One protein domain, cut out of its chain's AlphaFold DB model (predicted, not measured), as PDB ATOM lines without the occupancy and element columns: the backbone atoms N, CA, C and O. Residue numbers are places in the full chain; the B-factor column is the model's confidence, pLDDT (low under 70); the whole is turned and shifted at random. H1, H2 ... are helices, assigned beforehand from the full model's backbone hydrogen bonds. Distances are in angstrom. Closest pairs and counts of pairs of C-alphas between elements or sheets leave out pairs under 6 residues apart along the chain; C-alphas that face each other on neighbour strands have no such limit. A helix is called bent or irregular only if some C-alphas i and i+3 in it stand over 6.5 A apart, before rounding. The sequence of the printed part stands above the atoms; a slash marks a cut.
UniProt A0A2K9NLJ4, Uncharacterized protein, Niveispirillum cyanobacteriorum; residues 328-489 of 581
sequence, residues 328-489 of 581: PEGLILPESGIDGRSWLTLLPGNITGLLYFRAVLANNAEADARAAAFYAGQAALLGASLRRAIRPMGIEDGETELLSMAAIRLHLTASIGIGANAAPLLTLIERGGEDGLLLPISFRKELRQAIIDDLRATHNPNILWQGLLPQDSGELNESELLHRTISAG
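Overview. This is residues 328 to 489 of the 581 residues of an uncharacterized protein of Niveispirillum cyanobacteriorum (UniProt A0A2K9NLJ4). Three helices, H2, H3 and H4, stand side by side in an up-and-down bundle, and H6, H5 and H8 cover the side of H3 and H4 away from H2. H1 packs on one end of H3, and the short H7 packs near the other end of the domain, on the ends of H4 and H6. The printed part has 162 residues with eight named helices, H1 to H8 in order, and no named strand; the class is all helix. It is compact, with a radius of gyration of the C-alphas of 15.0 A and spans of 47 by 33 by 27 A.

Arrangement. The longest helix, H3, residues 369 to 393, touches H4, residues 398 to 417, opposite ways at a shallow tilt of 28 degrees; the closest C-alphas, of Ala 373 and His 411, are 4.2 A apart. H3 also forms a hairpin with H2, residues 351 to 364, at a shallow tilt of 19 degrees, closest at the C-alphas of Ala 359 and Ala 372, 4.2 A. H1, residues 340 to 346, touches residues 386 to 393 of H3 alone, closest at the C-alphas of Gly 340 and Ala 389, 4.2 A. H6, residues 441 to 457, touches H4 at a steep tilt of 39 degrees, the same way, closest at the C-alphas of Thr 413 and Ile 451, 6.0 A. H5, residues 423 to 431, forms a hairpin with H6, closest at the C-alphas of Glu 430 and Arg 444, 5.1 A. H8, residues 478 to 487, touches H5, closest at the C-alphas of Leu 428 and Glu 478, 6.2 A, and residues 374 to 381 of H3 alone, closest at those of Phe 374 and Ile 486, 6.2 A. H7, residues 461 to 464, touches H6, closest at the C-alphas of Leu 455 and Leu 464, 5.8 A. Every O i to N i+4 pair is within hydrogen-bond range in H2, H4, H5 and H8; H1 has 2 of 3, H3 19 of 21 and H6 11 of 13, and H7 is too short for such a pair.

Along the chain. H3 is 36.3 A long, from C-alpha 369 at (244.794, 85.107, 207.827), and only just irregular, with C-alphas 389 and 392 6.8 A apart. H4 is 28.4 A long, H2 20.1 A. H6, 25.2 A, is irregular, with C-alphas 445 and 448 7.4 A apart and a kink of 38 degrees near residue 448. H8 ends at C-alpha 487, (229.786, 90.555, 205.274).

Size, cuts and confidence. The C-alphas of Arg 341 and Pro 461, 46.9 A apart, are the two farthest apart. The printed part has no cut. The link from H7 to H8, 13 residues, is long. Mean pLDDT of the printed part is 89.7; residues 434, 459 to 462, 473 and 475 are under 70.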
ATOM      1  N   PRO A 328     231.030  81.002 211.288       88.62
ATOM      2  CA  PRO A 328     230.657  82.272 211.895       88.62
ATOM      3  C   PRO A 328     229.921  83.225 210.934       88.62
ATOM      4  O   PRO A 328     229.340  84.204 211.388       88.62
ATOM      5  N   GLU A 329     229.901  82.956 209.625       86.88
ATOM      6  CA  GLU A 329     229.076  83.667 208.643       86.88
ATOM      7  C   GLU A 329     227.567  83.538 208.884       86.88
ATOM      8  O   GLU A 329     226.804  84.395 208.444       86.88
ATOM      9  N   GLY A 330     227.138  82.488 209.588       86.06
ATOM     10  CA  GLY A 330     225.747  82.296 209.994       86.06
ATOM     11  C   GLY A 330     225.378  82.989 211.308       86.06
ATOM     12  O   GLY A 330     224.211  82.942 211.696       86.06
ATOM     13  N   LEU A 331     226.337  83.602 212.014       90.62
ATOM     14  CA  LEU A 331     226.070  84.289 213.276       90.62
ATOM     15  C   LEU A 331     225.424  85.648 213.007       90.62
ATOM     16  O   LEU A 331     225.999  86.518 212.356       90.62
ATOM     17  N   ILE A 332     224.215  85.827 213.534       87.94
ATOM     18  CA  ILE A 332     223.457  87.070 213.415       87.94
ATOM     19  C   ILE A 332     223.703  87.900 214.670       87.94
ATOM     20  O   ILE A 332     223.527  87.415 215.789       87.94
ATOM     21  N   LEU A 333     224.092  89.163 214.485       90.81
ATOM     22  CA  LEU A 333     224.194  90.106 215.593       90.81
ATOM     23  C   LEU A 333     222.807  90.355 216.197       90.81
ATOM     24  O   LEU A 333     221.885  90.703 215.452       90.81
ATOM     25  N   PRO A 334     222.652  90.234 217.526       94.06
ATOM     26  CA  PRO A 334     221.424  90.643 218.194       94.06
ATOM     27  C   PRO A 334     221.080  92.110 217.908       94.06
ATOM     28  O   PRO A 334     221.972  92.942 217.717       94.06
ATOM     29  N   GLU A 335     219.780  92.423 217.889       91.94
ATOM     30  CA  GLU A 335     219.284  93.769 217.589       91.94
ATOM     31  C   GLU A 335     219.886  94.827 218.525       91.94
ATOM     32  O   GLU A 335     220.075  94.614 219.725       91.94
ATOM     33  N   SER A 336     220.178  96.008 217.975       87.69
ATOM     34  CA  SER A 336     220.719  97.111 218.767       87.69
ATOM     35  C   SER A 336     219.724  97.542 219.847       87.69
ATOM     36  O   SER A 336     218.589  97.897 219.541       87.69
ATOM     37  N   GLY A 337     220.177  97.582 221.102       87.94
ATOM     38  CA  GLY A 337     219.352  97.976 222.250       87.94
ATOM     39  C   GLY A 337     218.599  96.827 222.924       87.94
ATOM     40  O   GLY A 337     217.849  97.090 223.860       87.94
ATOM     41  N   ILE A 338     218.810  95.578 222.492       94.88
ATOM     42  CA  ILE A 338     218.339  94.394 223.218       94.88
ATOM     43  C   ILE A 338     218.840  94.411 224.672       94.88
ATOM     44  O   ILE A 338     219.993  94.759 224.944       94.88
ATOM     45  N   ASP A 339     217.972  94.046 225.615       93.94
ATOM     46  CA  ASP A 339     218.355  93.940 227.018       93.94
ATOM     47  C   ASP A 339     219.244  92.709 227.260       93.94
ATOM     48  O   ASP A 339     219.146  91.696 226.564       93.94
ATOM     49  N   GLY A 340     220.107  92.780 228.273       92.38
ATOM     50  CA  GLY A 340     221.081  91.725 228.548       92.38
ATOM     51  C   GLY A 340     220.469  90.360 228.854       92.38
ATOM     52  O   GLY A 340     221.071  89.350 228.492       92.38
ATOM     53  N   ARG A 341     219.263  90.289 229.441       93.38
ATOM     54  CA  ARG A 341     218.625  88.991 229.705       93.38
ATOM     55  C   ARG A 341     218.205  88.339 228.404       93.38
ATOM     56  O   ARG A 341     218.557  87.188 228.170       93.38
ATOM     57  N   SER A 342     217.519  89.086 227.545       94.88
ATOM     58  CA  SER A 342     217.138  88.607 226.217       94.88
ATOM     59  C   SER A 342     218.370  88.253 225.382       94.88
ATOM     60  O   SER A 342     218.385  87.197 224.756       94.88
ATOM     61  N   TRP A 343     219.436  89.061 225.436       95.75
ATOM     62  CA  TRP A 343     220.692  88.794 224.725       95.75
ATOM     63  C   TRP A 343     221.277  87.429 225.107       95.75
ATOM     64  O   TRP A 343     221.588  86.616 224.236       95.75
ATOM     65  N   LEU A 344     221.351  87.141 226.409       94.44
ATOM     66  CA  LEU A 344     221.920  85.902 226.953       94.44
ATOM     67  C   LEU A 344     221.055  84.655 226.701       94.44
ATOM     68  O   LEU A 344     221.505  83.538 226.949       94.44
ATOM     69  N   THR A 345     219.830  84.812 226.185       92.75
ATOM     70  CA  THR A 345     219.051  83.675 225.663       92.75
ATOM     71  C   THR A 345     219.417  83.306 224.225       92.75
ATOM     72  O   THR A 345     219.190  82.169 223.817       92.75
ATOM     73  N   LEU A 346     219.988  84.242 223.458       94.50
ATOM     74  CA  LEU A 346     220.309  84.051 222.042       94.50
ATOM     75  C   LEU A 346     221.714  83.486 221.841       94.50
ATOM     76  O   LEU A 346     221.932  82.688 220.932       94.50
ATOM     77  N   LEU A 347     222.667  83.911 222.671       95.88
ATOM     78  CA  LEU A 347     224.083  83.577 222.545       95.88
ATOM     79  C   LEU A 347     224.700  83.307 223.923       95.88
ATOM     80  O   LEU A 347     224.268  83.905 224.912       95.88
ATOM     81  N   PRO A 348     225.733  82.447 224.006       96.31
ATOM     82  CA  PRO A 348     226.426  82.206 225.264       96.31
ATOM     83  C   PRO A 348     227.242  83.432 225.685       96.31
ATOM     84  O   PRO A 348     227.807  84.142 224.846       96.31
ATOM     85  N   GLY A 349     227.390  83.635 226.995       96.38
ATOM     86  CA  GLY A 349     228.159  84.760 227.541       96.38
ATOM     87  C   GLY A 349     229.639  84.755 227.132       96.38
ATOM     88  O   GLY A 349     230.270  85.804 227.079       96.38
ATOM     89  N   ASN A 350     230.187  83.587 226.791       97.88
ATOM     90  CA  ASN A 350     231.587  83.400 226.400       97.88
ATOM     91  C   ASN A 350     231.831  83.426 224.877       97.88
ATOM     92  O   ASN A 350     232.939  83.115 224.428       97.88
ATOM     93  N   ILE A 351     230.833  83.810 224.063       97.94
ATOM     94  CA  ILE A 351     230.937  83.779 222.591       97.94
ATOM     95  C   ILE A 351     232.137  84.576 222.062       97.94
ATOM     96  O   ILE A 351     232.826  84.129 221.146       97.94
ATOM     97  N   THR A 352     232.432  85.725 222.674       98.25
ATOM     98  CA  THR A 352     233.563  86.587 222.303       98.25
ATOM     99  C   THR A 352     234.883  85.838 222.421       98.25
ATOM    100  O   THR A 352     235.689  85.846 221.491       98.25
ATOM    101  N   GLY A 353     235.087  85.148 223.546       98.38
ATOM    102  CA  GLY A 353     236.284  84.359 223.795       98.38
ATOM    103  C   GLY A 353     236.394  83.162 222.862       98.38
ATOM    104  O   GLY A 353     237.455  82.952 222.277       98.38
ATOM    105  N   LEU A 354     235.297  82.430 222.638       98.69
ATOM    106  CA  LEU A 354     235.277  81.309 221.692       98.69
ATOM    107  C   LEU A 354     235.727  81.742 220.288       98.69
ATOM    108  O   LEU A 354     236.595  81.108 219.689       98.69
ATOM    109  N   LEU A 355     235.175  82.841 219.769       98.81
ATOM    110  CA  LEU A 355     235.523  83.344 218.439       98.81
ATOM    111  C   LEU A 355     236.943  83.919 218.388       98.81
ATOM    112  O   LEU A 355     237.667  83.659 217.427       98.81
ATOM    113  N   TYR A 356     237.377  84.644 219.421       98.88
ATOM    114  CA  TYR A 356     238.734  85.186 219.475       98.88
ATOM    115  C   TYR A 356     239.796  84.079 219.495       98.88
ATOM    116  O   TYR A 356     240.718  84.098 218.682       98.88
ATOM    117  N   PHE A 357     239.663  83.074 220.365       98.81
ATOM    118  CA  PHE A 357     240.642  81.985 220.433       98.81
ATOM    119  C   PHE A 357     240.637  81.123 219.164       98.81
ATOM    120  O   PHE A 357     241.697  80.664 218.733       98.81
ATOM    121  N   ARG A 358     239.492  80.987 218.482       98.69
ATOM    122  CA  ARG A 358     239.450  80.385 217.142       98.69
ATOM    123  C   ARG A 358     240.182  81.219 216.092       98.69
ATOM    124  O   ARG A 358     240.861  80.637 215.242       98.69
ATOM    125  N   ALA A 359     240.089  82.548 216.165       98.69
ATOM    126  CA  ALA A 359     240.849  83.455 215.305       98.69
ATOM    127  C   ALA A 359     242.362  83.313 215.521       98.69
ATOM    128  O   ALA A 359     243.125  83.298 214.557       98.69
ATOM    129  N   VAL A 360     242.796  83.164 216.777       98.62
ATOM    130  CA  VAL A 360     244.203  82.912 217.120       98.62
ATOM    131  C   VAL A 360     244.680  81.587 216.521       98.62
ATOM    132  O   VAL A 360     245.756  81.553 215.929       98.62
ATOM    133  N   LEU A 361     243.878  80.518 216.601       98.69
ATOM    134  CA  LEU A 361     244.201  79.230 215.970       98.69
ATOM    135  C   LEU A 361     244.290  79.342 214.442       98.69
ATOM    136  O   LEU A 361     245.253  78.847 213.856       98.69
ATOM    137  N   ALA A 362     243.352  80.056 213.810       98.31
ATOM    138  CA  ALA A 362     243.396  80.316 212.370       98.31
ATOM    139  C   ALA A 362     244.690  81.032 211.965       98.31
ATOM    140  O   ALA A 362     245.353  80.643 211.006       98.31
ATOM    141  N   ASN A 363     245.087  82.046 212.735       95.69
ATOM    142  CA  ASN A 363     246.285  82.821 212.449       95.69
ATOM    143  C   ASN A 363     247.574  82.019 212.681       95.69
ATOM    144  O   ASN A 363     248.453  81.996 211.823       95.69
ATOM    145  N   ASN A 364     247.699  81.383 213.848       93.88
ATOM    146  CA  ASN A 364     248.973  80.843 214.326       93.88
ATOM    147  C   ASN A 364     249.207  79.385 213.921       93.88
ATOM    148  O   ASN A 364     250.350  79.006 213.683       93.88
ATOM    149  N   ALA A 365     248.154  78.565 213.886       96.06
ATOM    150  CA  ALA A 365     248.263  77.130 213.625       96.06
ATOM    151  C   ALA A 365     247.955  76.787 212.164       96.06
ATOM    152  O   ALA A 365     248.654  75.981 211.557       96.06
ATOM    153  N   GLU A 366     246.926  77.416 211.594       96.81
ATOM    154  CA  GLU A 366     246.442  77.112 210.239       96.81
ATOM    155  C   GLU A 366     247.063  78.025 209.168       96.81
ATOM    156  O   GLU A 366     246.979  77.722 207.980       96.81
ATOM    157  N   ALA A 367     247.698  79.131 209.583       94.25
ATOM    158  CA  ALA A 367     248.202  80.194 208.710       94.25
ATOM    159  C   ALA A 367     247.127  80.772 207.760       94.25
ATOM    160  O   ALA A 367     247.432  81.242 206.661       94.25
ATOM    161  N   ASP A 368     245.864  80.768 208.195       95.81
ATOM    162  CA  ASP A 368     244.721  81.307 207.462       95.81
ATOM    163  C   ASP A 368     244.352  82.698 207.993       95.81
ATOM    164  O   ASP A 368     243.470  82.885 208.838       95.81
ATOM    165  N   ALA A 369     245.039  83.713 207.466       92.88
ATOM    166  CA  ALA A 369     244.794  85.107 207.827       92.88
ATOM    167  C   ALA A 369     243.374  85.585 207.461       92.88
ATOM    168  O   ALA A 369     242.846  86.492 208.104       92.88
ATOM    169  N   ARG A 370     242.718  84.979 206.460       94.81
ATOM    170  CA  ARG A 370     241.348  85.357 206.084       94.81
ATOM    171  C   ARG A 370     240.354  84.851 207.122       94.81
ATOM    172  O   ARG A 370     239.516  85.633 207.569       94.81
ATOM    173  N   ALA A 371     240.463  83.588 207.527       96.81
ATOM    174  CA  ALA A 371     239.655  83.040 208.610       96.81
ATOM    175  C   ALA A 371     239.934  83.773 209.931       96.81
ATOM    176  O   ALA A 371     238.992  84.169 210.617       96.81
ATOM    177  N   ALA A 372     241.204  84.046 210.250       97.69
ATOM    178  CA  ALA A 372     241.581  84.813 211.435       97.69
ATOM    179  C   ALA A 372     240.921  86.197 211.462       97.69
ATOM    180  O   ALA A 372     240.293  86.564 212.455       97.69
ATOM    181  N   ALA A 373     240.998  86.944 210.356       96.75
ATOM    182  CA  ALA A 373     240.360  88.251 210.245       96.75
ATOM    183  C   ALA A 373     238.836  88.163 210.412       96.75
ATOM    184  O   ALA A 373     238.243  89.006 211.086       96.75
ATOM    185  N   PHE A 374     238.203  87.135 209.841       97.38
ATOM    186  CA  PHE A 374     236.761  86.932 209.942       97.38
ATOM    187  C   PHE A 374     236.326  86.651 211.388       97.38
ATOM    188  O   PHE A 374     235.490  87.372 211.933       97.38
ATOM    189  N   TYR A 375     236.930  85.646 212.028       98.50
ATOM    190  CA  TYR A 375     236.630  85.267 213.410       98.50
ATOM    191  C   TYR A 375     236.896  86.407 214.395       98.50
ATOM    192  O   TYR A 375     236.061  86.688 215.253       98.50
ATOM    193  N   ALA A 376     238.026  87.101 214.247       98.50
ATOM    194  CA  ALA A 376     238.379  88.223 215.108       98.50
ATOM    195  C   ALA A 376     237.412  89.404 214.929       98.50
ATOM    196  O   ALA A 376     236.999  90.033 215.901       98.50
ATOM    197  N   GLY A 377     236.985  89.680 213.696       97.69
ATOM    198  CA  GLY A 377     235.984  90.707 213.427       97.69
ATOM    199  C   GLY A 377     234.630  90.390 214.074       97.69
ATOM    200  O   GLY A 377     234.040  91.254 214.723       97.69
ATOM    201  N   GLN A 378     234.172  89.137 213.970       97.69
ATOM    202  CA  GLN A 378     232.946  88.669 214.629       97.69
ATOM    203  C   GLN A 378     233.055  88.724 216.158       97.69
ATOM    204  O   GLN A 378     232.129  89.188 216.822       97.69
ATOM    205  N   ALA A 379     234.204  88.334 216.720       98.44
ATOM    206  CA  ALA A 379     234.470  88.447 218.151       98.44
ATOM    207  C   ALA A 379     234.367  89.903 218.637       98.44
ATOM    208  O   ALA A 379     233.698  90.165 219.631       98.44
ATOM    209  N   ALA A 380     234.958  90.865 217.917       97.81
ATOM    210  CA  ALA A 380     234.884  92.281 218.283       97.81
ATOM    211  C   ALA A 380     233.444  92.831 218.240       97.81
ATOM    212  O   ALA A 380     233.035  93.563 219.143       97.81
ATOM    213  N   LEU A 381     232.653  92.458 217.226       96.69
ATOM    214  CA  LEU A 381     231.251  92.876 217.109       96.69
ATOM    215  C   LEU A 381     230.381  92.299 218.232       96.69
ATOM    216  O   LEU A 381     229.614  93.029 218.865       96.69
ATOM    217  N   LEU A 382     230.506  90.997 218.492       96.81
ATOM    218  CA  LEU A 382     229.724  90.310 219.516       96.81
ATOM    219  C   LEU A 382     230.146  90.703 220.932       96.81
ATOM    220  O   LEU A 382     229.276  90.861 221.783       96.81
ATOM    221  N   GLY A 383     231.433  90.963 221.167       96.50
ATOM    222  CA  GLY A 383     231.924  91.499 222.435       96.50
ATOM    223  C   GLY A 383     231.349  92.878 222.745       96.50
ATOM    224  O   GLY A 383     230.848  93.104 223.847       96.50
ATOM    225  N   ALA A 384     231.321  93.779 221.758       95.12
ATOM    226  CA  ALA A 384     230.680  95.083 221.914       95.12
ATOM    227  C   ALA A 384     229.155  94.964 222.112       95.12
ATOM    228  O   ALA A 384     228.581  95.683 222.931       95.12
ATOM    229  N   SER A 385     228.498  94.052 221.385       95.50
ATOM    230  CA  SER A 385     227.060  93.776 221.521       95.50
ATOM    231  C   SER A 385     226.706  93.270 222.926       95.50
ATOM    232  O   SER A 385     225.862  93.873 223.590       95.50
ATOM    233  N   LEU A 386     227.409  92.239 223.412       95.56
ATOM    234  CA  LEU A 386     227.236  91.668 224.749       95.56
ATOM    235  C   LEU A 386     227.414  92.732 225.830       95.56
ATOM    236  O   LEU A 386     226.516  92.945 226.643       95.56
ATOM    237  N   ARG A 387     228.553  93.438 225.817       94.31
ATOM    238  CA  ARG A 387     228.873  94.454 226.830       94.31
ATOM    239  C   ARG A 387     227.829  95.567 226.872       94.31
ATOM    240  O   ARG A 387     227.430  95.986 227.956       94.31
ATOM    241  N   ARG A 388     227.328  96.011 225.713       92.88
ATOM    242  CA  ARG A 388     226.241  97.000 225.653       92.88
ATOM    243  C   ARG A 388     224.950  96.473 226.285       92.88
ATOM    244  O   ARG A 388     224.282  97.233 226.978       92.88
ATOM    245  N   ALA A 389     224.616  95.204 226.056       93.94
ATOM    246  CA  ALA A 389     223.390  94.592 226.558       93.94
ATOM    247  C   ALA A 389     223.421  94.358 228.082       93.94
ATOM    248  O   ALA A 389     222.409  94.565 228.753       93.94
ATOM    249  N   ILE A 390     224.573  93.973 228.648       91.56
ATOM    250  CA  ILE A 390     224.702  93.648 230.083       91.56
ATOM    251  C   ILE A 390     225.047  94.854 230.969       91.56
ATOM    252  O   ILE A 390     224.735  94.836 232.158       91.56
ATOM    253  N   ARG A 391     225.612  95.937 230.415       88.31
ATOM    254  CA  ARG A 391     225.954  97.149 231.184       88.31
ATOM    255  C   ARG A 391     224.768  97.750 231.964       88.31
ATOM    256  O   ARG A 391     224.965  98.097 233.129       88.31
ATOM    257  N   PRO A 392     223.536  97.846 231.420       87.06
ATOM    258  CA  PRO A 392     222.362  98.292 232.182       87.06
ATOM    259  C   PRO A 392     221.978  97.381 233.355       87.06
ATOM    260  O   PRO A 392     221.265  97.821 234.251       87.06
ATOM    261  N   MET A 393     222.444  96.128 233.370       84.50
ATOM    262  CA  MET A 393     222.256  95.198 234.489       84.50
ATOM    263  C   MET A 393     223.274  95.424 235.620       84.50
ATOM    264  O   MET A 393     223.274  94.669 236.585       84.50
ATOM    265  N   GLY A 394     224.152  96.429 235.503       80.44
ATOM    266  CA  GLY A 394     225.238  96.674 236.456       80.44
ATOM    267  C   GLY A 394     226.444  95.750 236.267       80.44
ATOM    268  O   GLY A 394     227.295  95.678 237.146       80.44
ATOM    269  N   ILE A 395     226.522  95.045 235.134       85.38
ATOM    270  CA  ILE A 395     227.589  94.090 234.829       85.38
ATOM    271  C   ILE A 395     228.548  94.721 233.826       85.38
ATOM    272  O   ILE A 395     228.131  95.243 232.794       85.38
ATOM    273  N   GLU A 396     229.842  94.628 234.096       86.75
ATOM    274  CA  GLU A 396     230.896  94.982 233.153       86.75
ATOM    275  C   GLU A 396     231.968  93.886 233.195       86.75
ATOM    276  O   GLU A 396     232.331  93.414 234.271       86.75
ATOM    277  N   ASP A 397     232.436  93.452 232.023       90.38
ATOM    278  CA  ASP A 397     233.303  92.278 231.888       90.38
ATOM    279  C   ASP A 397     234.665  92.660 231.319       90.38
ATOM    280  O   ASP A 397     234.830  92.868 230.111       90.38
ATOM    281  N   GLY A 398     235.653  92.750 232.210       91.06
ATOM    282  CA  GLY A 398     237.016  93.122 231.844       91.06
ATOM    283  C   GLY A 398     237.660  92.143 230.860       91.06
ATOM    284  O   GLY A 398     238.396  92.566 229.971       91.06
ATOM    285  N   GLU A 399     237.354  90.843 230.946       94.81
ATOM    286  CA  GLU A 399     237.885  89.866 229.990       94.81
ATOM    287  C   GLU A 399     237.309  90.080 228.583       94.81
ATOM    288  O   GLU A 399     238.073  90.156 227.625       94.81
ATOM    289  N   THR A 400     235.995  90.268 228.436       96.50
ATOM    290  CA  THR A 400     235.362  90.573 227.143       96.50
ATOM    291  C   THR A 400     235.866  91.899 226.568       96.50
ATOM    292  O   THR A 400     236.058  91.990 225.354       96.50
ATOM    293  N   GLU A 401     236.126  92.922 227.397       95.38
ATOM    294  CA  GLU A 401     236.759  94.178 226.951       95.38
ATOM    295  C   GLU A 401     238.153  93.918 226.362       95.38
ATOM    296  O   GLU A 401     238.424  94.305 225.220       95.38
ATOM    297  N   LEU A 402     239.008  93.200 227.098       95.88
ATOM    298  CA  LEU A 402     240.362  92.850 226.661       95.88
ATOM    299  C   LEU A 402     240.352  91.995 225.389       95.88
ATOM    300  O   LEU A 402     241.120  92.252 224.461       95.88
ATOM    301  N   LEU A 403     239.461  91.007 225.313       97.94
ATOM    302  CA  LEU A 403     239.300  90.158 224.137       97.94
ATOM    303  C   LEU A 403     238.798  90.956 222.934       97.94
ATOM    304  O   LEU A 403     239.288  90.737 221.833       97.94
ATOM    305  N   SER A 404     237.889  91.916 223.122       97.31
ATOM    306  CA  SER A 404     237.416  92.789 222.035       97.31
ATOM    307  C   SER A 404     238.542  93.671 221.488       97.31
ATOM    308  O   SER A 404     238.678  93.814 220.271       97.31
ATOM    309  N   MET A 405     239.397  94.211 222.367       96.94
ATOM    310  CA  MET A 405     240.603  94.961 221.986       96.94
ATOM    311  C   MET A 405     241.601  94.082 221.215       96.94
ATOM    312  O   MET A 405     242.124  94.476 220.171       96.94
ATOM    313  N   ALA A 406     241.856  92.866 221.697       98.00
ATOM    314  CA  ALA A 406     242.754  91.934 221.026       98.00
ATOM    315  C   ALA A 406     242.188  91.462 219.674       98.00
ATOM    316  O   ALA A 406     242.921  91.363 218.688       98.00
ATOM    317  N   ALA A 407     240.877  91.230 219.610       98.50
ATOM    318  CA  ALA A 407     240.160  90.823 218.414       98.50
ATOM    319  C   ALA A 407     240.188  91.910 217.334       98.50
ATOM    320  O   ALA A 407     240.529  91.614 216.191       98.50
ATOM    321  N   ILE A 408     239.922  93.178 217.669       97.81
ATOM    322  CA  ILE A 408     239.971  94.246 216.661       97.81
ATOM    323  C   ILE A 408     241.393  94.459 216.124       97.81
ATOM    324  O   ILE A 408     241.567  94.663 214.923       97.81
ATOM    325  N   ARG A 409     242.422  94.327 216.976       96.94
ATOM    326  CA  ARG A 409     243.823  94.377 216.538       96.94
ATOM    327  C   ARG A 409     244.142  93.237 215.567       96.94
ATOM    328  O   ARG A 409     244.656  93.498 214.482       96.94
ATOM    329  N   LEU A 410     243.785  91.996 215.915       97.06
ATOM    330  CA  LEU A 410     243.994  90.833 215.046       97.06
ATOM    331  C   LEU A 410     243.220  90.963 213.726       97.06
ATOM    332  O   LEU A 410     243.791  90.711 212.670       97.06
ATOM    333  N   HIS A 411     241.960  91.408 213.765       97.25
ATOM    334  CA  HIS A 411     241.153  91.641 212.567       97.25
ATOM    335  C   HIS A 411     241.844  92.606 211.599       97.25
ATOM    336  O   HIS A 411     241.973  92.295 210.415       97.25
ATOM    337  N   LEU A 412     242.304  93.758 212.092       94.81
ATOM    338  CA  LEU A 412     242.957  94.777 211.272       94.81
ATOM    339  C   LEU A 412     244.280  94.262 210.689       94.81
ATOM    340  O   LEU A 412     244.486  94.361 209.479       94.81
ATOM    341  N   THR A 413     245.146  93.666 211.515       92.62
ATOM    342  CA  THR A 413     246.438  93.128 211.061       92.62
ATOM    343  C   THR A 413     246.249  92.012 210.033       92.62
ATOM    344  O   THR A 413     246.876  92.045 208.974       92.62
ATOM    345  N   ALA A 414     245.351  91.057 210.289       92.81
ATOM    346  CA  ALA A 414     245.100  89.936 209.387       92.81
ATOM    347  C   ALA A 414     244.403  90.375 208.082       92.81
ATOM    348  O   ALA A 414     244.771  89.904 207.004       92.81
ATOM    349  N   SER A 415     243.476  91.340 208.147       92.44
ATOM    350  CA  SER A 415     242.832  91.932 206.961       92.44
ATOM    351  C   SER A 415     243.844  92.626 206.049       92.44
ATOM    352  O   SER A 415     243.837  92.413 204.838       92.44
ATOM    353  N   ILE A 416     244.755  93.418 206.620       89.00
ATOM    354  CA  ILE A 416     245.844  94.044 205.857       89.00
ATOM    355  C   ILE A 416     246.793  92.966 205.311       89.00
ATOM    356  O   ILE A 416     247.213  93.041 204.159       89.00
ATOM    357  N   GLY A 417     247.065  91.921 206.099       85.88
ATOM    358  CA  GLY A 417     247.863  90.756 205.707       85.88
ATOM    359  C   GLY A 417     247.384  90.065 204.429       85.88
ATOM    360  O   GLY A 417     248.202  89.693 203.590       85.88
ATOM    361  N   ILE A 418     246.065  89.947 204.239       87.38
ATOM    362  CA  ILE A 418     245.462  89.393 203.012       87.38
ATOM    363  C   ILE A 418     245.278  90.434 201.891       87.38
ATOM    364  O   ILE A 418     244.760  90.099 200.825       87.38
ATOM    365  N   GLY A 419     245.677  91.690 202.116       83.94
ATOM    366  CA  GLY A 419     245.580  92.798 201.163       83.94
ATOM    367  C   GLY A 419     244.228  93.523 201.139       83.94
ATOM    368  O   GLY A 419     243.945  94.231 200.171       83.94
ATOM    369  N   ALA A 420     243.374  93.344 202.150       87.88
ATOM    370  CA  ALA A 420     242.131  94.100 202.287       87.88
ATOM    371  C   ALA A 420     242.397  95.516 202.828       87.88
ATOM    372  O   ALA A 420     243.309  95.751 203.622       87.88
ATOM    373  N   ASN A 421     241.570  96.481 202.417       85.38
ATOM    374  CA  ASN A 421     241.713  97.862 202.874       85.38
ATOM    375  C   ASN A 421     241.079  98.069 204.261       85.38
ATOM    376  O   ASN A 421     239.886  98.350 204.362       85.38
ATOM    377  N   ALA A 422     241.887  97.975 205.319       88.69
ATOM    378  CA  ALA A 422     241.444  98.212 206.696       88.69
ATOM    379  C   ALA A 422     241.584  99.679 207.160       88.69
ATOM    380  O   ALA A 422     241.152 100.020 208.264       88.69
ATOM    381  N   ALA A 423     242.168 100.560 206.336       86.00
ATOM    382  CA  ALA A 423     242.408 101.959 206.693       86.00
ATOM    383  C   ALA A 423     241.143 102.735 207.109       86.00
ATOM    384  O   ALA A 423     241.219 103.438 208.119       86.00
ATOM    385  N   PRO A 424     239.987 102.603 206.419       89.69
ATOM    386  CA  PRO A 424     238.770 103.311 206.816       89.69
ATOM    387  C   PRO A 424     238.313 102.952 208.233       89.69
ATOM    388  O   PRO A 424     237.978 103.837 209.014       89.69
ATOM    389  N   LEU A 425     238.352 101.663 208.592       92.25
ATOM    390  CA  LEU A 425     237.963 101.207 209.927       92.25
ATOM    391  C   LEU A 425     238.958 101.677 210.990       92.25
ATOM    392  O   LEU A 425     238.543 102.181 212.028       92.25
ATOM    393  N   LEU A 426     240.261 101.570 210.717       91.44
ATOM    394  CA  LEU A 426     241.293 102.046 211.635       91.44
ATOM    395  C   LEU A 426     241.160 103.555 211.908       91.44
ATOM    396  O   LEU A 426     241.177 103.968 213.063       91.44
ATOM    397  N   THR A 427     240.965 104.377 210.871       89.06
ATOM    398  CA  THR A 427     240.746 105.825 211.028       89.06
ATOM    399  C   THR A 427     239.466 106.139 211.792       89.06
ATOM    400  O   THR A 427     239.450 107.060 212.611       89.06
ATOM    401  N   LEU A 428     238.399 105.381 211.550       90.94
ATOM    402  CA  LEU A 428     237.142 105.552 212.262       90.94
ATOM    403  C   LEU A 428     237.288 105.226 213.754       90.94
ATOM    404  O   LEU A 428     236.812 105.997 214.578       90.94
ATOM    405  N   ILE A 429     238.018 104.165 214.114       92.38
ATOM    406  CA  ILE A 429     238.309 103.818 215.515       92.38
ATOM    407  C   ILE A 429     239.148 104.909 216.202       92.38
ATOM    408  O   ILE A 429     238.895 105.258 217.352       92.38
ATOM    409  N   GLU A 430     240.137 105.485 215.524       89.62
ATOM    410  CA  GLU A 430     240.959 106.551 216.118       89.62
ATOM    411  C   GLU A 430     240.167 107.825 216.421       89.62
ATOM    412  O   GLU A 430     240.463 108.526 217.389       89.62
ATOM    413  N   ARG A 431     239.184 108.143 215.571       85.88
ATOM    414  CA  ARG A 431     238.354 109.351 215.687       85.88
ATOM    415  C   ARG A 431     237.076 109.129 216.494       85.88
ATOM    416  O   ARG A 431     236.459 110.103 216.918       85.88
ATOM    417  N   GLY A 432     236.655 107.878 216.640       79.19
ATOM    418  CA  GLY A 432     235.402 107.501 217.271       79.19
ATOM    419  C   GLY A 432     235.426 107.593 218.796       79.19
ATOM    420  O   GLY A 432     236.477 107.702 219.431       79.19
ATOM    421  N   GLY A 433     234.226 107.571 219.377       73.44
ATOM    422  CA  GLY A 433     233.989 107.614 220.821       73.44
ATOM    423  C   GLY A 433     233.623 106.249 221.402       73.44
ATOM    424  O   GLY A 433     233.816 105.206 220.783       73.44
ATOM    425  N   GLU A 434     233.065 106.230 222.608       67.06
ATOM    426  CA  GLU A 434     232.767 104.973 223.309       67.06
ATOM    427  C   GLU A 434     231.555 104.213 222.740       67.06
ATOM    428  O   GLU A 434     231.405 103.028 223.004       67.06
ATOM    429  N   ASP A 435     230.736 104.830 221.885       72.19
ATOM    430  CA  ASP A 435     229.454 104.258 221.447       72.19
ATOM    431  C   ASP A 435     229.557 103.183 220.350       72.19
ATOM    432  O   ASP A 435     228.575 102.490 220.090       72.19
ATOM    433  N   GLY A 436     230.721 103.021 219.708       85.31
ATOM    434  CA  GLY A 436     230.955 102.059 218.622       85.31
ATOM    435  C   GLY A 436     231.274 100.648 219.122       85.31
ATOM    436  O   GLY A 436     230.398  99.911 219.582       85.31
ATOM    437  N   LEU A 437     232.549 100.271 219.039       92.19
ATOM    438  CA  LEU A 437     233.049  98.971 219.507       92.19
ATOM    439  C   LEU A 437     233.356  98.936 221.019       92.19
ATOM    440  O   LEU A 437     233.969  97.983 221.493       92.19
ATOM    441  N   LEU A 438     232.951  99.964 221.782       91.44
ATOM    442  CA  LEU A 438     233.227 100.105 223.222       91.44
ATOM    443  C   LEU A 438     234.728  99.989 223.566       91.44
ATOM    444  O   LEU A 438     235.107  99.413 224.589       91.44
ATOM    445  N   LEU A 439     235.591 100.516 222.689       92.12
ATOM    446  CA  LEU A 439     237.043 100.479 222.863       92.12
ATOM    447  C   LEU A 439     237.515 101.654 223.742       92.12
ATOM    448  O   LEU A 439     237.128 102.795 223.461       92.12
ATOM    449  N   PRO A 440     238.385 101.425 224.747       90.31
ATOM    450  CA  PRO A 440     238.921 102.494 225.588       90.31
ATOM    451  C   PRO A 440     239.707 103.552 224.801       90.31
ATOM    452  O   PRO A 440     240.417 103.241 223.842       90.31
ATOM    453  N   ILE A 441     239.653 104.810 225.250       88.19
ATOM    454  CA  ILE A 441     240.341 105.943 224.599       88.19
ATOM    455  C   ILE A 441     241.860 105.722 224.497       88.19
ATOM    456  O   ILE A 441     242.461 106.069 223.480       88.19
ATOM    457  N   SER A 442     242.491 105.153 225.529       87.69
ATOM    458  CA  SER A 442     243.928 104.834 225.522       87.69
ATOM    459  C   SER A 442     244.280 103.853 224.403       87.69
ATOM    460  O   SER A 442     245.162 104.131 223.596       87.69
ATOM    461  N   PHE A 443     243.513 102.768 224.282       92.50
ATOM    462  CA  PHE A 443     243.686 101.775 223.226       92.50
ATOM    463  C   PHE A 443     243.530 102.383 221.827       92.50
ATOM    464  O   PHE A 443     244.365 102.145 220.958       92.50
ATOM    465  N   ARG A 444     242.506 103.222 221.613       92.56
ATOM    466  CA  ARG A 444     242.265 103.899 220.324       92.56
ATOM    467  C   ARG A 444     243.470 104.724 219.866       92.56
ATOM    468  O   ARG A 444     243.820 104.686 218.691       92.56
ATOM    469  N   LYS A 445     244.119 105.438 220.794       90.69
ATOM    470  CA  LYS A 445     245.291 106.288 220.512       90.69
ATOM    471  C   LYS A 445     246.532 105.489 220.113       90.69
ATOM    472  O   LYS A 445     247.342 105.980 219.334       90.69
ATOM    473  N   GLU A 446     246.685 104.283 220.647       92.31
ATOM    474  CA  GLU A 446     247.863 103.438 220.424       92.31
ATOM    475  C   GLU A 446     247.675 102.442 219.269       92.31
ATOM    476  O   GLU A 446     248.658 101.956 218.706       92.31
ATOM    477  N   LEU A 447     246.425 102.168 218.874       92.75
ATOM    478  CA  LEU A 447     246.075 101.097 217.944       92.75
ATOM    479  C   LEU A 447     246.837 101.174 216.619       92.75
ATOM    480  O   LEU A 447     247.430 100.180 216.210       92.75
ATOM    481  N   ARG A 448     246.872 102.330 215.944       90.44
ATOM    482  CA  ARG A 448     247.573 102.436 214.652       90.44
ATOM    483  C   ARG A 448     249.057 102.135 214.781       90.44
ATOM    484  O   ARG A 448     249.597 101.443 213.922       90.44
ATOM    485  N   GLN A 449     249.705 102.629 215.833       89.50
ATOM    486  CA  GLN A 449     251.122 102.355 216.047       89.50
ATOM    487  C   GLN A 449     251.353 100.857 216.278       89.50
ATOM    488  O   GLN A 449     252.224 100.274 215.639       89.50
ATOM    489  N   ALA A 450     250.500 100.216 217.078       91.50
ATOM    490  CA  ALA A 450     250.545  98.775 217.302       91.50
ATOM    491  C   ALA A 450     250.356  97.960 216.005       91.50
ATOM    492  O   ALA A 450     251.122  97.035 215.751       91.50
ATOM    493  N   ILE A 451     249.395  98.336 215.148       90.69
ATOM    494  CA  ILE A 451     249.188  97.699 213.834       90.69
ATOM    495  C   ILE A 451     250.414  97.881 212.934       90.69
ATOM    496  O   ILE A 451     250.848  96.936 212.282       90.69
ATOM    497  N   ILE A 452     250.997  99.082 212.889       84.75
ATOM    498  CA  ILE A 452     252.207  99.350 212.098       84.75
ATOM    499  C   ILE A 452     253.364  98.459 212.558       84.75
ATOM    500  O   ILE A 452     254.081  97.911 211.720       84.75
ATOM    501  N   ASP A 453     253.554  98.315 213.868       87.25
ATOM    502  CA  ASP A 453     254.639  97.509 214.423       87.25
ATOM    503  C   ASP A 453     254.431  96.012 214.156       87.25
ATOM    504  O   ASP A 453     255.377  95.338 213.735       87.25
ATOM    505  N   ASP A 454     253.192  95.519 214.253       87.19
ATOM    506  CA  ASP A 454     252.843  94.151 213.853       87.19
ATOM    507  C   ASP A 454     253.112  93.920 212.359       87.19
ATOM    508  O   ASP A 454     253.760  92.945 211.977       87.19
ATOM    509  N   LEU A 455     252.684  94.843 211.491       82.75
ATOM    510  CA  LEU A 455     252.895  94.738 210.046       82.75
ATOM    511  C   LEU A 455     254.379  94.771 209.674       82.75
ATOM    512  O   LEU A 455     254.798  94.027 208.784       82.75
ATOM    513  N   ARG A 456     255.197  95.577 210.362       81.50
ATOM    514  CA  ARG A 456     256.659  95.587 210.172       81.50
ATOM    515  C   ARG A 456     257.276  94.226 210.488       81.50
ATOM    516  O   ARG A 456     258.204  93.818 209.788       81.50
ATOM    517  N   ALA A 457     256.750  93.517 211.486       82.81
ATOM    518  CA  ALA A 457     257.216  92.185 211.855       82.81
ATOM    519  C   ALA A 457     256.856  91.100 210.819       82.81
ATOM    520  O   ALA A 457     257.545  90.088 210.745       82.81
ATOM    521  N   THR A 458     255.844  91.312 209.966       73.81
ATOM    522  CA  THR A 458     255.438  90.315 208.948       73.81
ATOM    523  C   THR A 458     256.419  90.158 207.780       73.81
ATOM    524  O   THR A 458     256.231  89.282 206.939       73.81
ATOM    525  N   HIS A 459     257.444  91.014 207.678       69.56
ATOM    526  CA  HIS A 459     258.361  91.075 206.530       69.56
ATOM    527  C   HIS A 459     257.660  91.210 205.166       69.56
ATOM    528  O   HIS A 459     258.270  90.924 204.134       69.56
ATOM    529  N   ASN A 460     256.411  91.695 205.145       68.69
ATOM    530  CA  ASN A 460     255.638  91.893 203.928       68.69
ATOM    531  C   ASN A 460     255.444  93.401 203.647       68.69
ATOM    532  O   ASN A 460     254.520  94.044 204.142       68.69
ATOM    533  N   PRO A 461     256.372  94.039 202.919       66.81
ATOM    534  CA  PRO A 461     256.420  95.494 202.792       66.81
ATOM    535  C   PRO A 461     255.301  96.097 201.935       66.81
ATOM    536  O   PRO A 461     254.921  97.241 202.149       66.81
ATOM    537  N   ASN A 462     254.755  95.366 200.964       66.38
ATOM    538  CA  ASN A 462     253.699  95.878 200.081       66.38
ATOM    539  C   ASN A 462     252.352  96.098 200.802       66.38
ATOM    540  O   ASN A 462     251.507  96.802 200.259       66.38
ATOM    541  N   ILE A 463     252.149  95.537 201.996       74.12
ATOM    542  CA  ILE A 463     250.929  95.712 202.801       74.12
ATOM    543  C   ILE A 463     251.086  96.792 203.885       74.12
ATOM    544  O   ILE A 463     250.097  97.363 204.336       74.12
ATOM    545  N   LEU A 464     252.324  97.154 204.255       75.25
ATOM    546  CA  LEU A 464     252.608  98.105 205.340       75.25
ATOM    547  C   LEU A 464     251.998  99.492 205.090       75.25
ATOM    548  O   LEU A 464     251.449 100.110 205.999       75.25
ATOM    549  N   TRP A 465     252.072  99.991 203.854       75.00
ATOM    550  CA  TRP A 465     251.564 101.327 203.528       75.00
ATOM    551  C   TRP A 465     250.029 101.416 203.568       75.00
ATOM    552  O   TRP A 465     249.508 102.491 203.855       75.00
ATOM    553  N   GLN A 466     249.300 100.307 203.364       71.12
ATOM    554  CA  GLN A 466     247.833 100.295 203.474       71.12
ATOM    555  C   GLN A 466     247.380 100.651 204.895       71.12
ATOM    556  O   GLN A 466     246.420 101.394 205.063       71.12
ATOM    557  N   GLY A 467     248.113 100.200 205.919       70.69
ATOM    558  CA  GLY A 467     247.851 100.558 207.318       70.69
ATOM    559  C   GLY A 467     248.262 101.988 207.700       70.69
ATOM    560  O   GLY A 467     247.848 102.492 208.747       70.69
ATOM    561  N   LEU A 468     249.061 102.674 206.872       71.81
ATOM    562  CA  LEU A 468     249.572 104.019 207.159       71.81
ATOM    563  C   LEU A 468     248.633 105.137 206.701       71.81
ATOM    564  O   LEU A 468     248.660 106.220 207.284       71.81
ATOM    565  N   LEU A 469     247.803 104.915 205.687       72.94
ATOM    566  CA  LEU A 469     246.974 105.976 205.118       72.94
ATOM    567  C   LEU A 469     245.704 106.198 205.944       72.94
ATOM    568  O   LEU A 469     244.913 105.269 206.082       72.94
ATOM    569  N   PRO A 470     245.451 107.406 206.475       73.88
ATOM    570  CA  PRO A 470     244.133 107.735 206.992       73.88
ATOM    571  C   PRO A 470     243.131 107.812 205.837       73.88
ATOM    572  O   PRO A 470     243.442 108.391 204.794       73.88
ATOM    573  N   GLN A 471     241.934 107.260 206.018       77.81
ATOM    574  CA  GLN A 471     240.860 107.348 205.026       77.81
ATOM    575  C   GLN A 471     239.531 107.657 205.703       77.81
ATOM    576  O   GLN A 471     239.217 107.089 206.747       77.81
ATOM    577  N   ASP A 472     238.745 108.547 205.098       72.44
ATOM    578  CA  ASP A 472     237.396 108.829 205.578       72.44
ATOM    579  C   ASP A 472     236.468 107.654 205.254       72.44
ATOM    580  O   ASP A 472     236.421 107.153 204.130       72.44
ATOM    581  N   SER A 473     235.712 107.219 206.257       67.19
ATOM    582  CA  SER A 473     234.776 106.095 206.184       67.19
ATOM    583  C   SER A 473     233.352 106.489 205.769       67.19
ATOM    584  O   SER A 473     232.479 105.625 205.689       67.19
ATOM    585  N   GLY A 474     233.088 107.778 205.525       71.00
ATOM    586  CA  GLY A 474     231.730 108.311 205.373       71.00
ATOM    587  C   GLY A 474     230.994 108.424 206.717       71.00
ATOM    588  O   GLY A 474     231.621 108.702 207.734       71.00
ATOM    589  N   GLU A 475     229.673 108.213 206.720       66.06
ATOM    590  CA  GLU A 475     228.788 108.406 207.892       66.06
ATOM    591  C   GLU A 475     228.613 107.162 208.791       66.06
ATOM    592  O   GLU A 475     227.855 107.201 209.759       66.06
ATOM    593  N   LEU A 476     229.269 106.035 208.490       73.19
ATOM    594  CA  LEU A 476     229.105 104.806 209.277       73.19
ATOM    595  C   LEU A 476     229.829 104.902 210.628       73.19
ATOM    596  O   LEU A 476     230.910 105.482 210.714       73.19
ATOM    597  N   ASN A 477     229.264 104.266 211.662       87.12
ATOM    598  CA  ASN A 477     229.983 103.998 212.910       87.12
ATOM    599  C   ASN A 477     230.871 102.742 212.784       87.12
ATOM    600  O   ASN A 477     230.773 101.983 211.817       87.12
ATOM    601  N   GLU A 478     231.762 102.538 213.758       92.50
ATOM    602  CA  GLU A 478     232.780 101.472 213.748       92.50
ATOM    603  C   GLU A 478     232.192 100.076 213.550       92.50
ATOM    604  O   GLU A 478     232.668  99.315 212.708       92.50
ATOM    605  N   SER A 479     231.148  99.756 214.313       91.38
ATOM    606  CA  SER A 479     230.507  98.446 214.302       91.38
ATOM    607  C   SER A 479     229.820  98.179 212.966       91.38
ATOM    608  O   SER A 479     229.952  97.090 212.414       91.38
ATOM    609  N   GLU A 480     229.151  99.186 212.402       90.69
ATOM    610  CA  GLU A 480     228.483  99.075 211.105       90.69
ATOM    611  C   GLU A 480     229.489  98.869 209.965       90.69
ATOM    612  O   GLU A 480     229.316  97.994 209.115       90.69
ATOM    613  N   LEU A 481     230.590  99.631 209.964       92.81
ATOM    614  CA  LEU A 481     231.636  99.469 208.956       92.81
ATOM    615  C   LEU A 481     232.328  98.104 209.066       92.81
ATOM    616  O   LEU A 481     232.574  97.464 208.040       92.81
ATOM    617  N   LEU A 482     232.629  97.647 210.283       94.31
ATOM    618  CA  LEU A 482     233.223  96.332 210.516       94.31
ATOM    619  C   LEU A 482     232.285  95.214 210.042       94.31
ATOM    620  O   LEU A 482     232.696  94.370 209.247       94.31
ATOM    621  N   HIS A 483     231.013  95.255 210.445       92.88
ATOM    622  CA  HIS A 483     230.003  94.292 210.010       92.88
ATOM    623  C   HIS A 483     229.877  94.254 208.481       92.88
ATOM    624  O   HIS A 483     229.943  93.183 207.877       92.88
ATOM    625  N   ARG A 484     229.790  95.418 207.825       91.75
ATOM    626  CA  ARG A 484     229.747  95.510 206.359       91.75
ATOM    627  C   ARG A 484     230.998  94.926 205.700       91.75
ATOM    628  O   ARG A 484     230.889  94.256 204.675       91.75
ATOM    629  N   THR A 485     232.174  95.179 206.268       91.38
ATOM    630  CA  THR A 485     233.460  94.710 205.729       91.38
ATOM    631  C   THR A 485     233.571  93.187 205.790       91.38
ATOM    632  O   THR A 485     233.966  92.557 204.806       91.38
ATOM    633  N   ILE A 486     233.165  92.587 206.912       93.12
ATOM    634  CA  ILE A 486     233.138  91.132 207.100       93.12
ATOM    635  C   ILE A 486     232.094  90.491 206.179       93.12
ATOM    636  O   ILE A 486     232.416  89.544 205.465       93.12
ATOM    637  N   SER A 487     230.881  91.047 206.125       91.56
ATOM    638  CA  SER A 487     229.786  90.555 205.274       91.56
ATOM    639  C   SER A 487     230.108  90.628 203.777       91.56
ATOM    640  O   SER A 487     229.657  89.790 203.001       91.56
ATOM    641  N   ALA A 488     230.930  91.593 203.358       91.25
ATOM    642  CA  ALA A 488     231.445  91.681 201.991       91.25
ATOM    643  C   ALA A 488     232.621  90.721 201.709       91.25
ATOM    644  O   ALA A 488     233.171  90.732 200.609       91.25
ATOM    645  N   GLY A 489     233.040  89.919 202.691       90.00
ATOM    646  CA  GLY A 489     234.145  88.976 202.562       90.00
ATOM    647  C   GLY A 489     235.522  89.637 202.510       90.00
ATOM    648  O   GLY A 489     236.437  89.046 201.939       90.00
TER     649      GLY A 489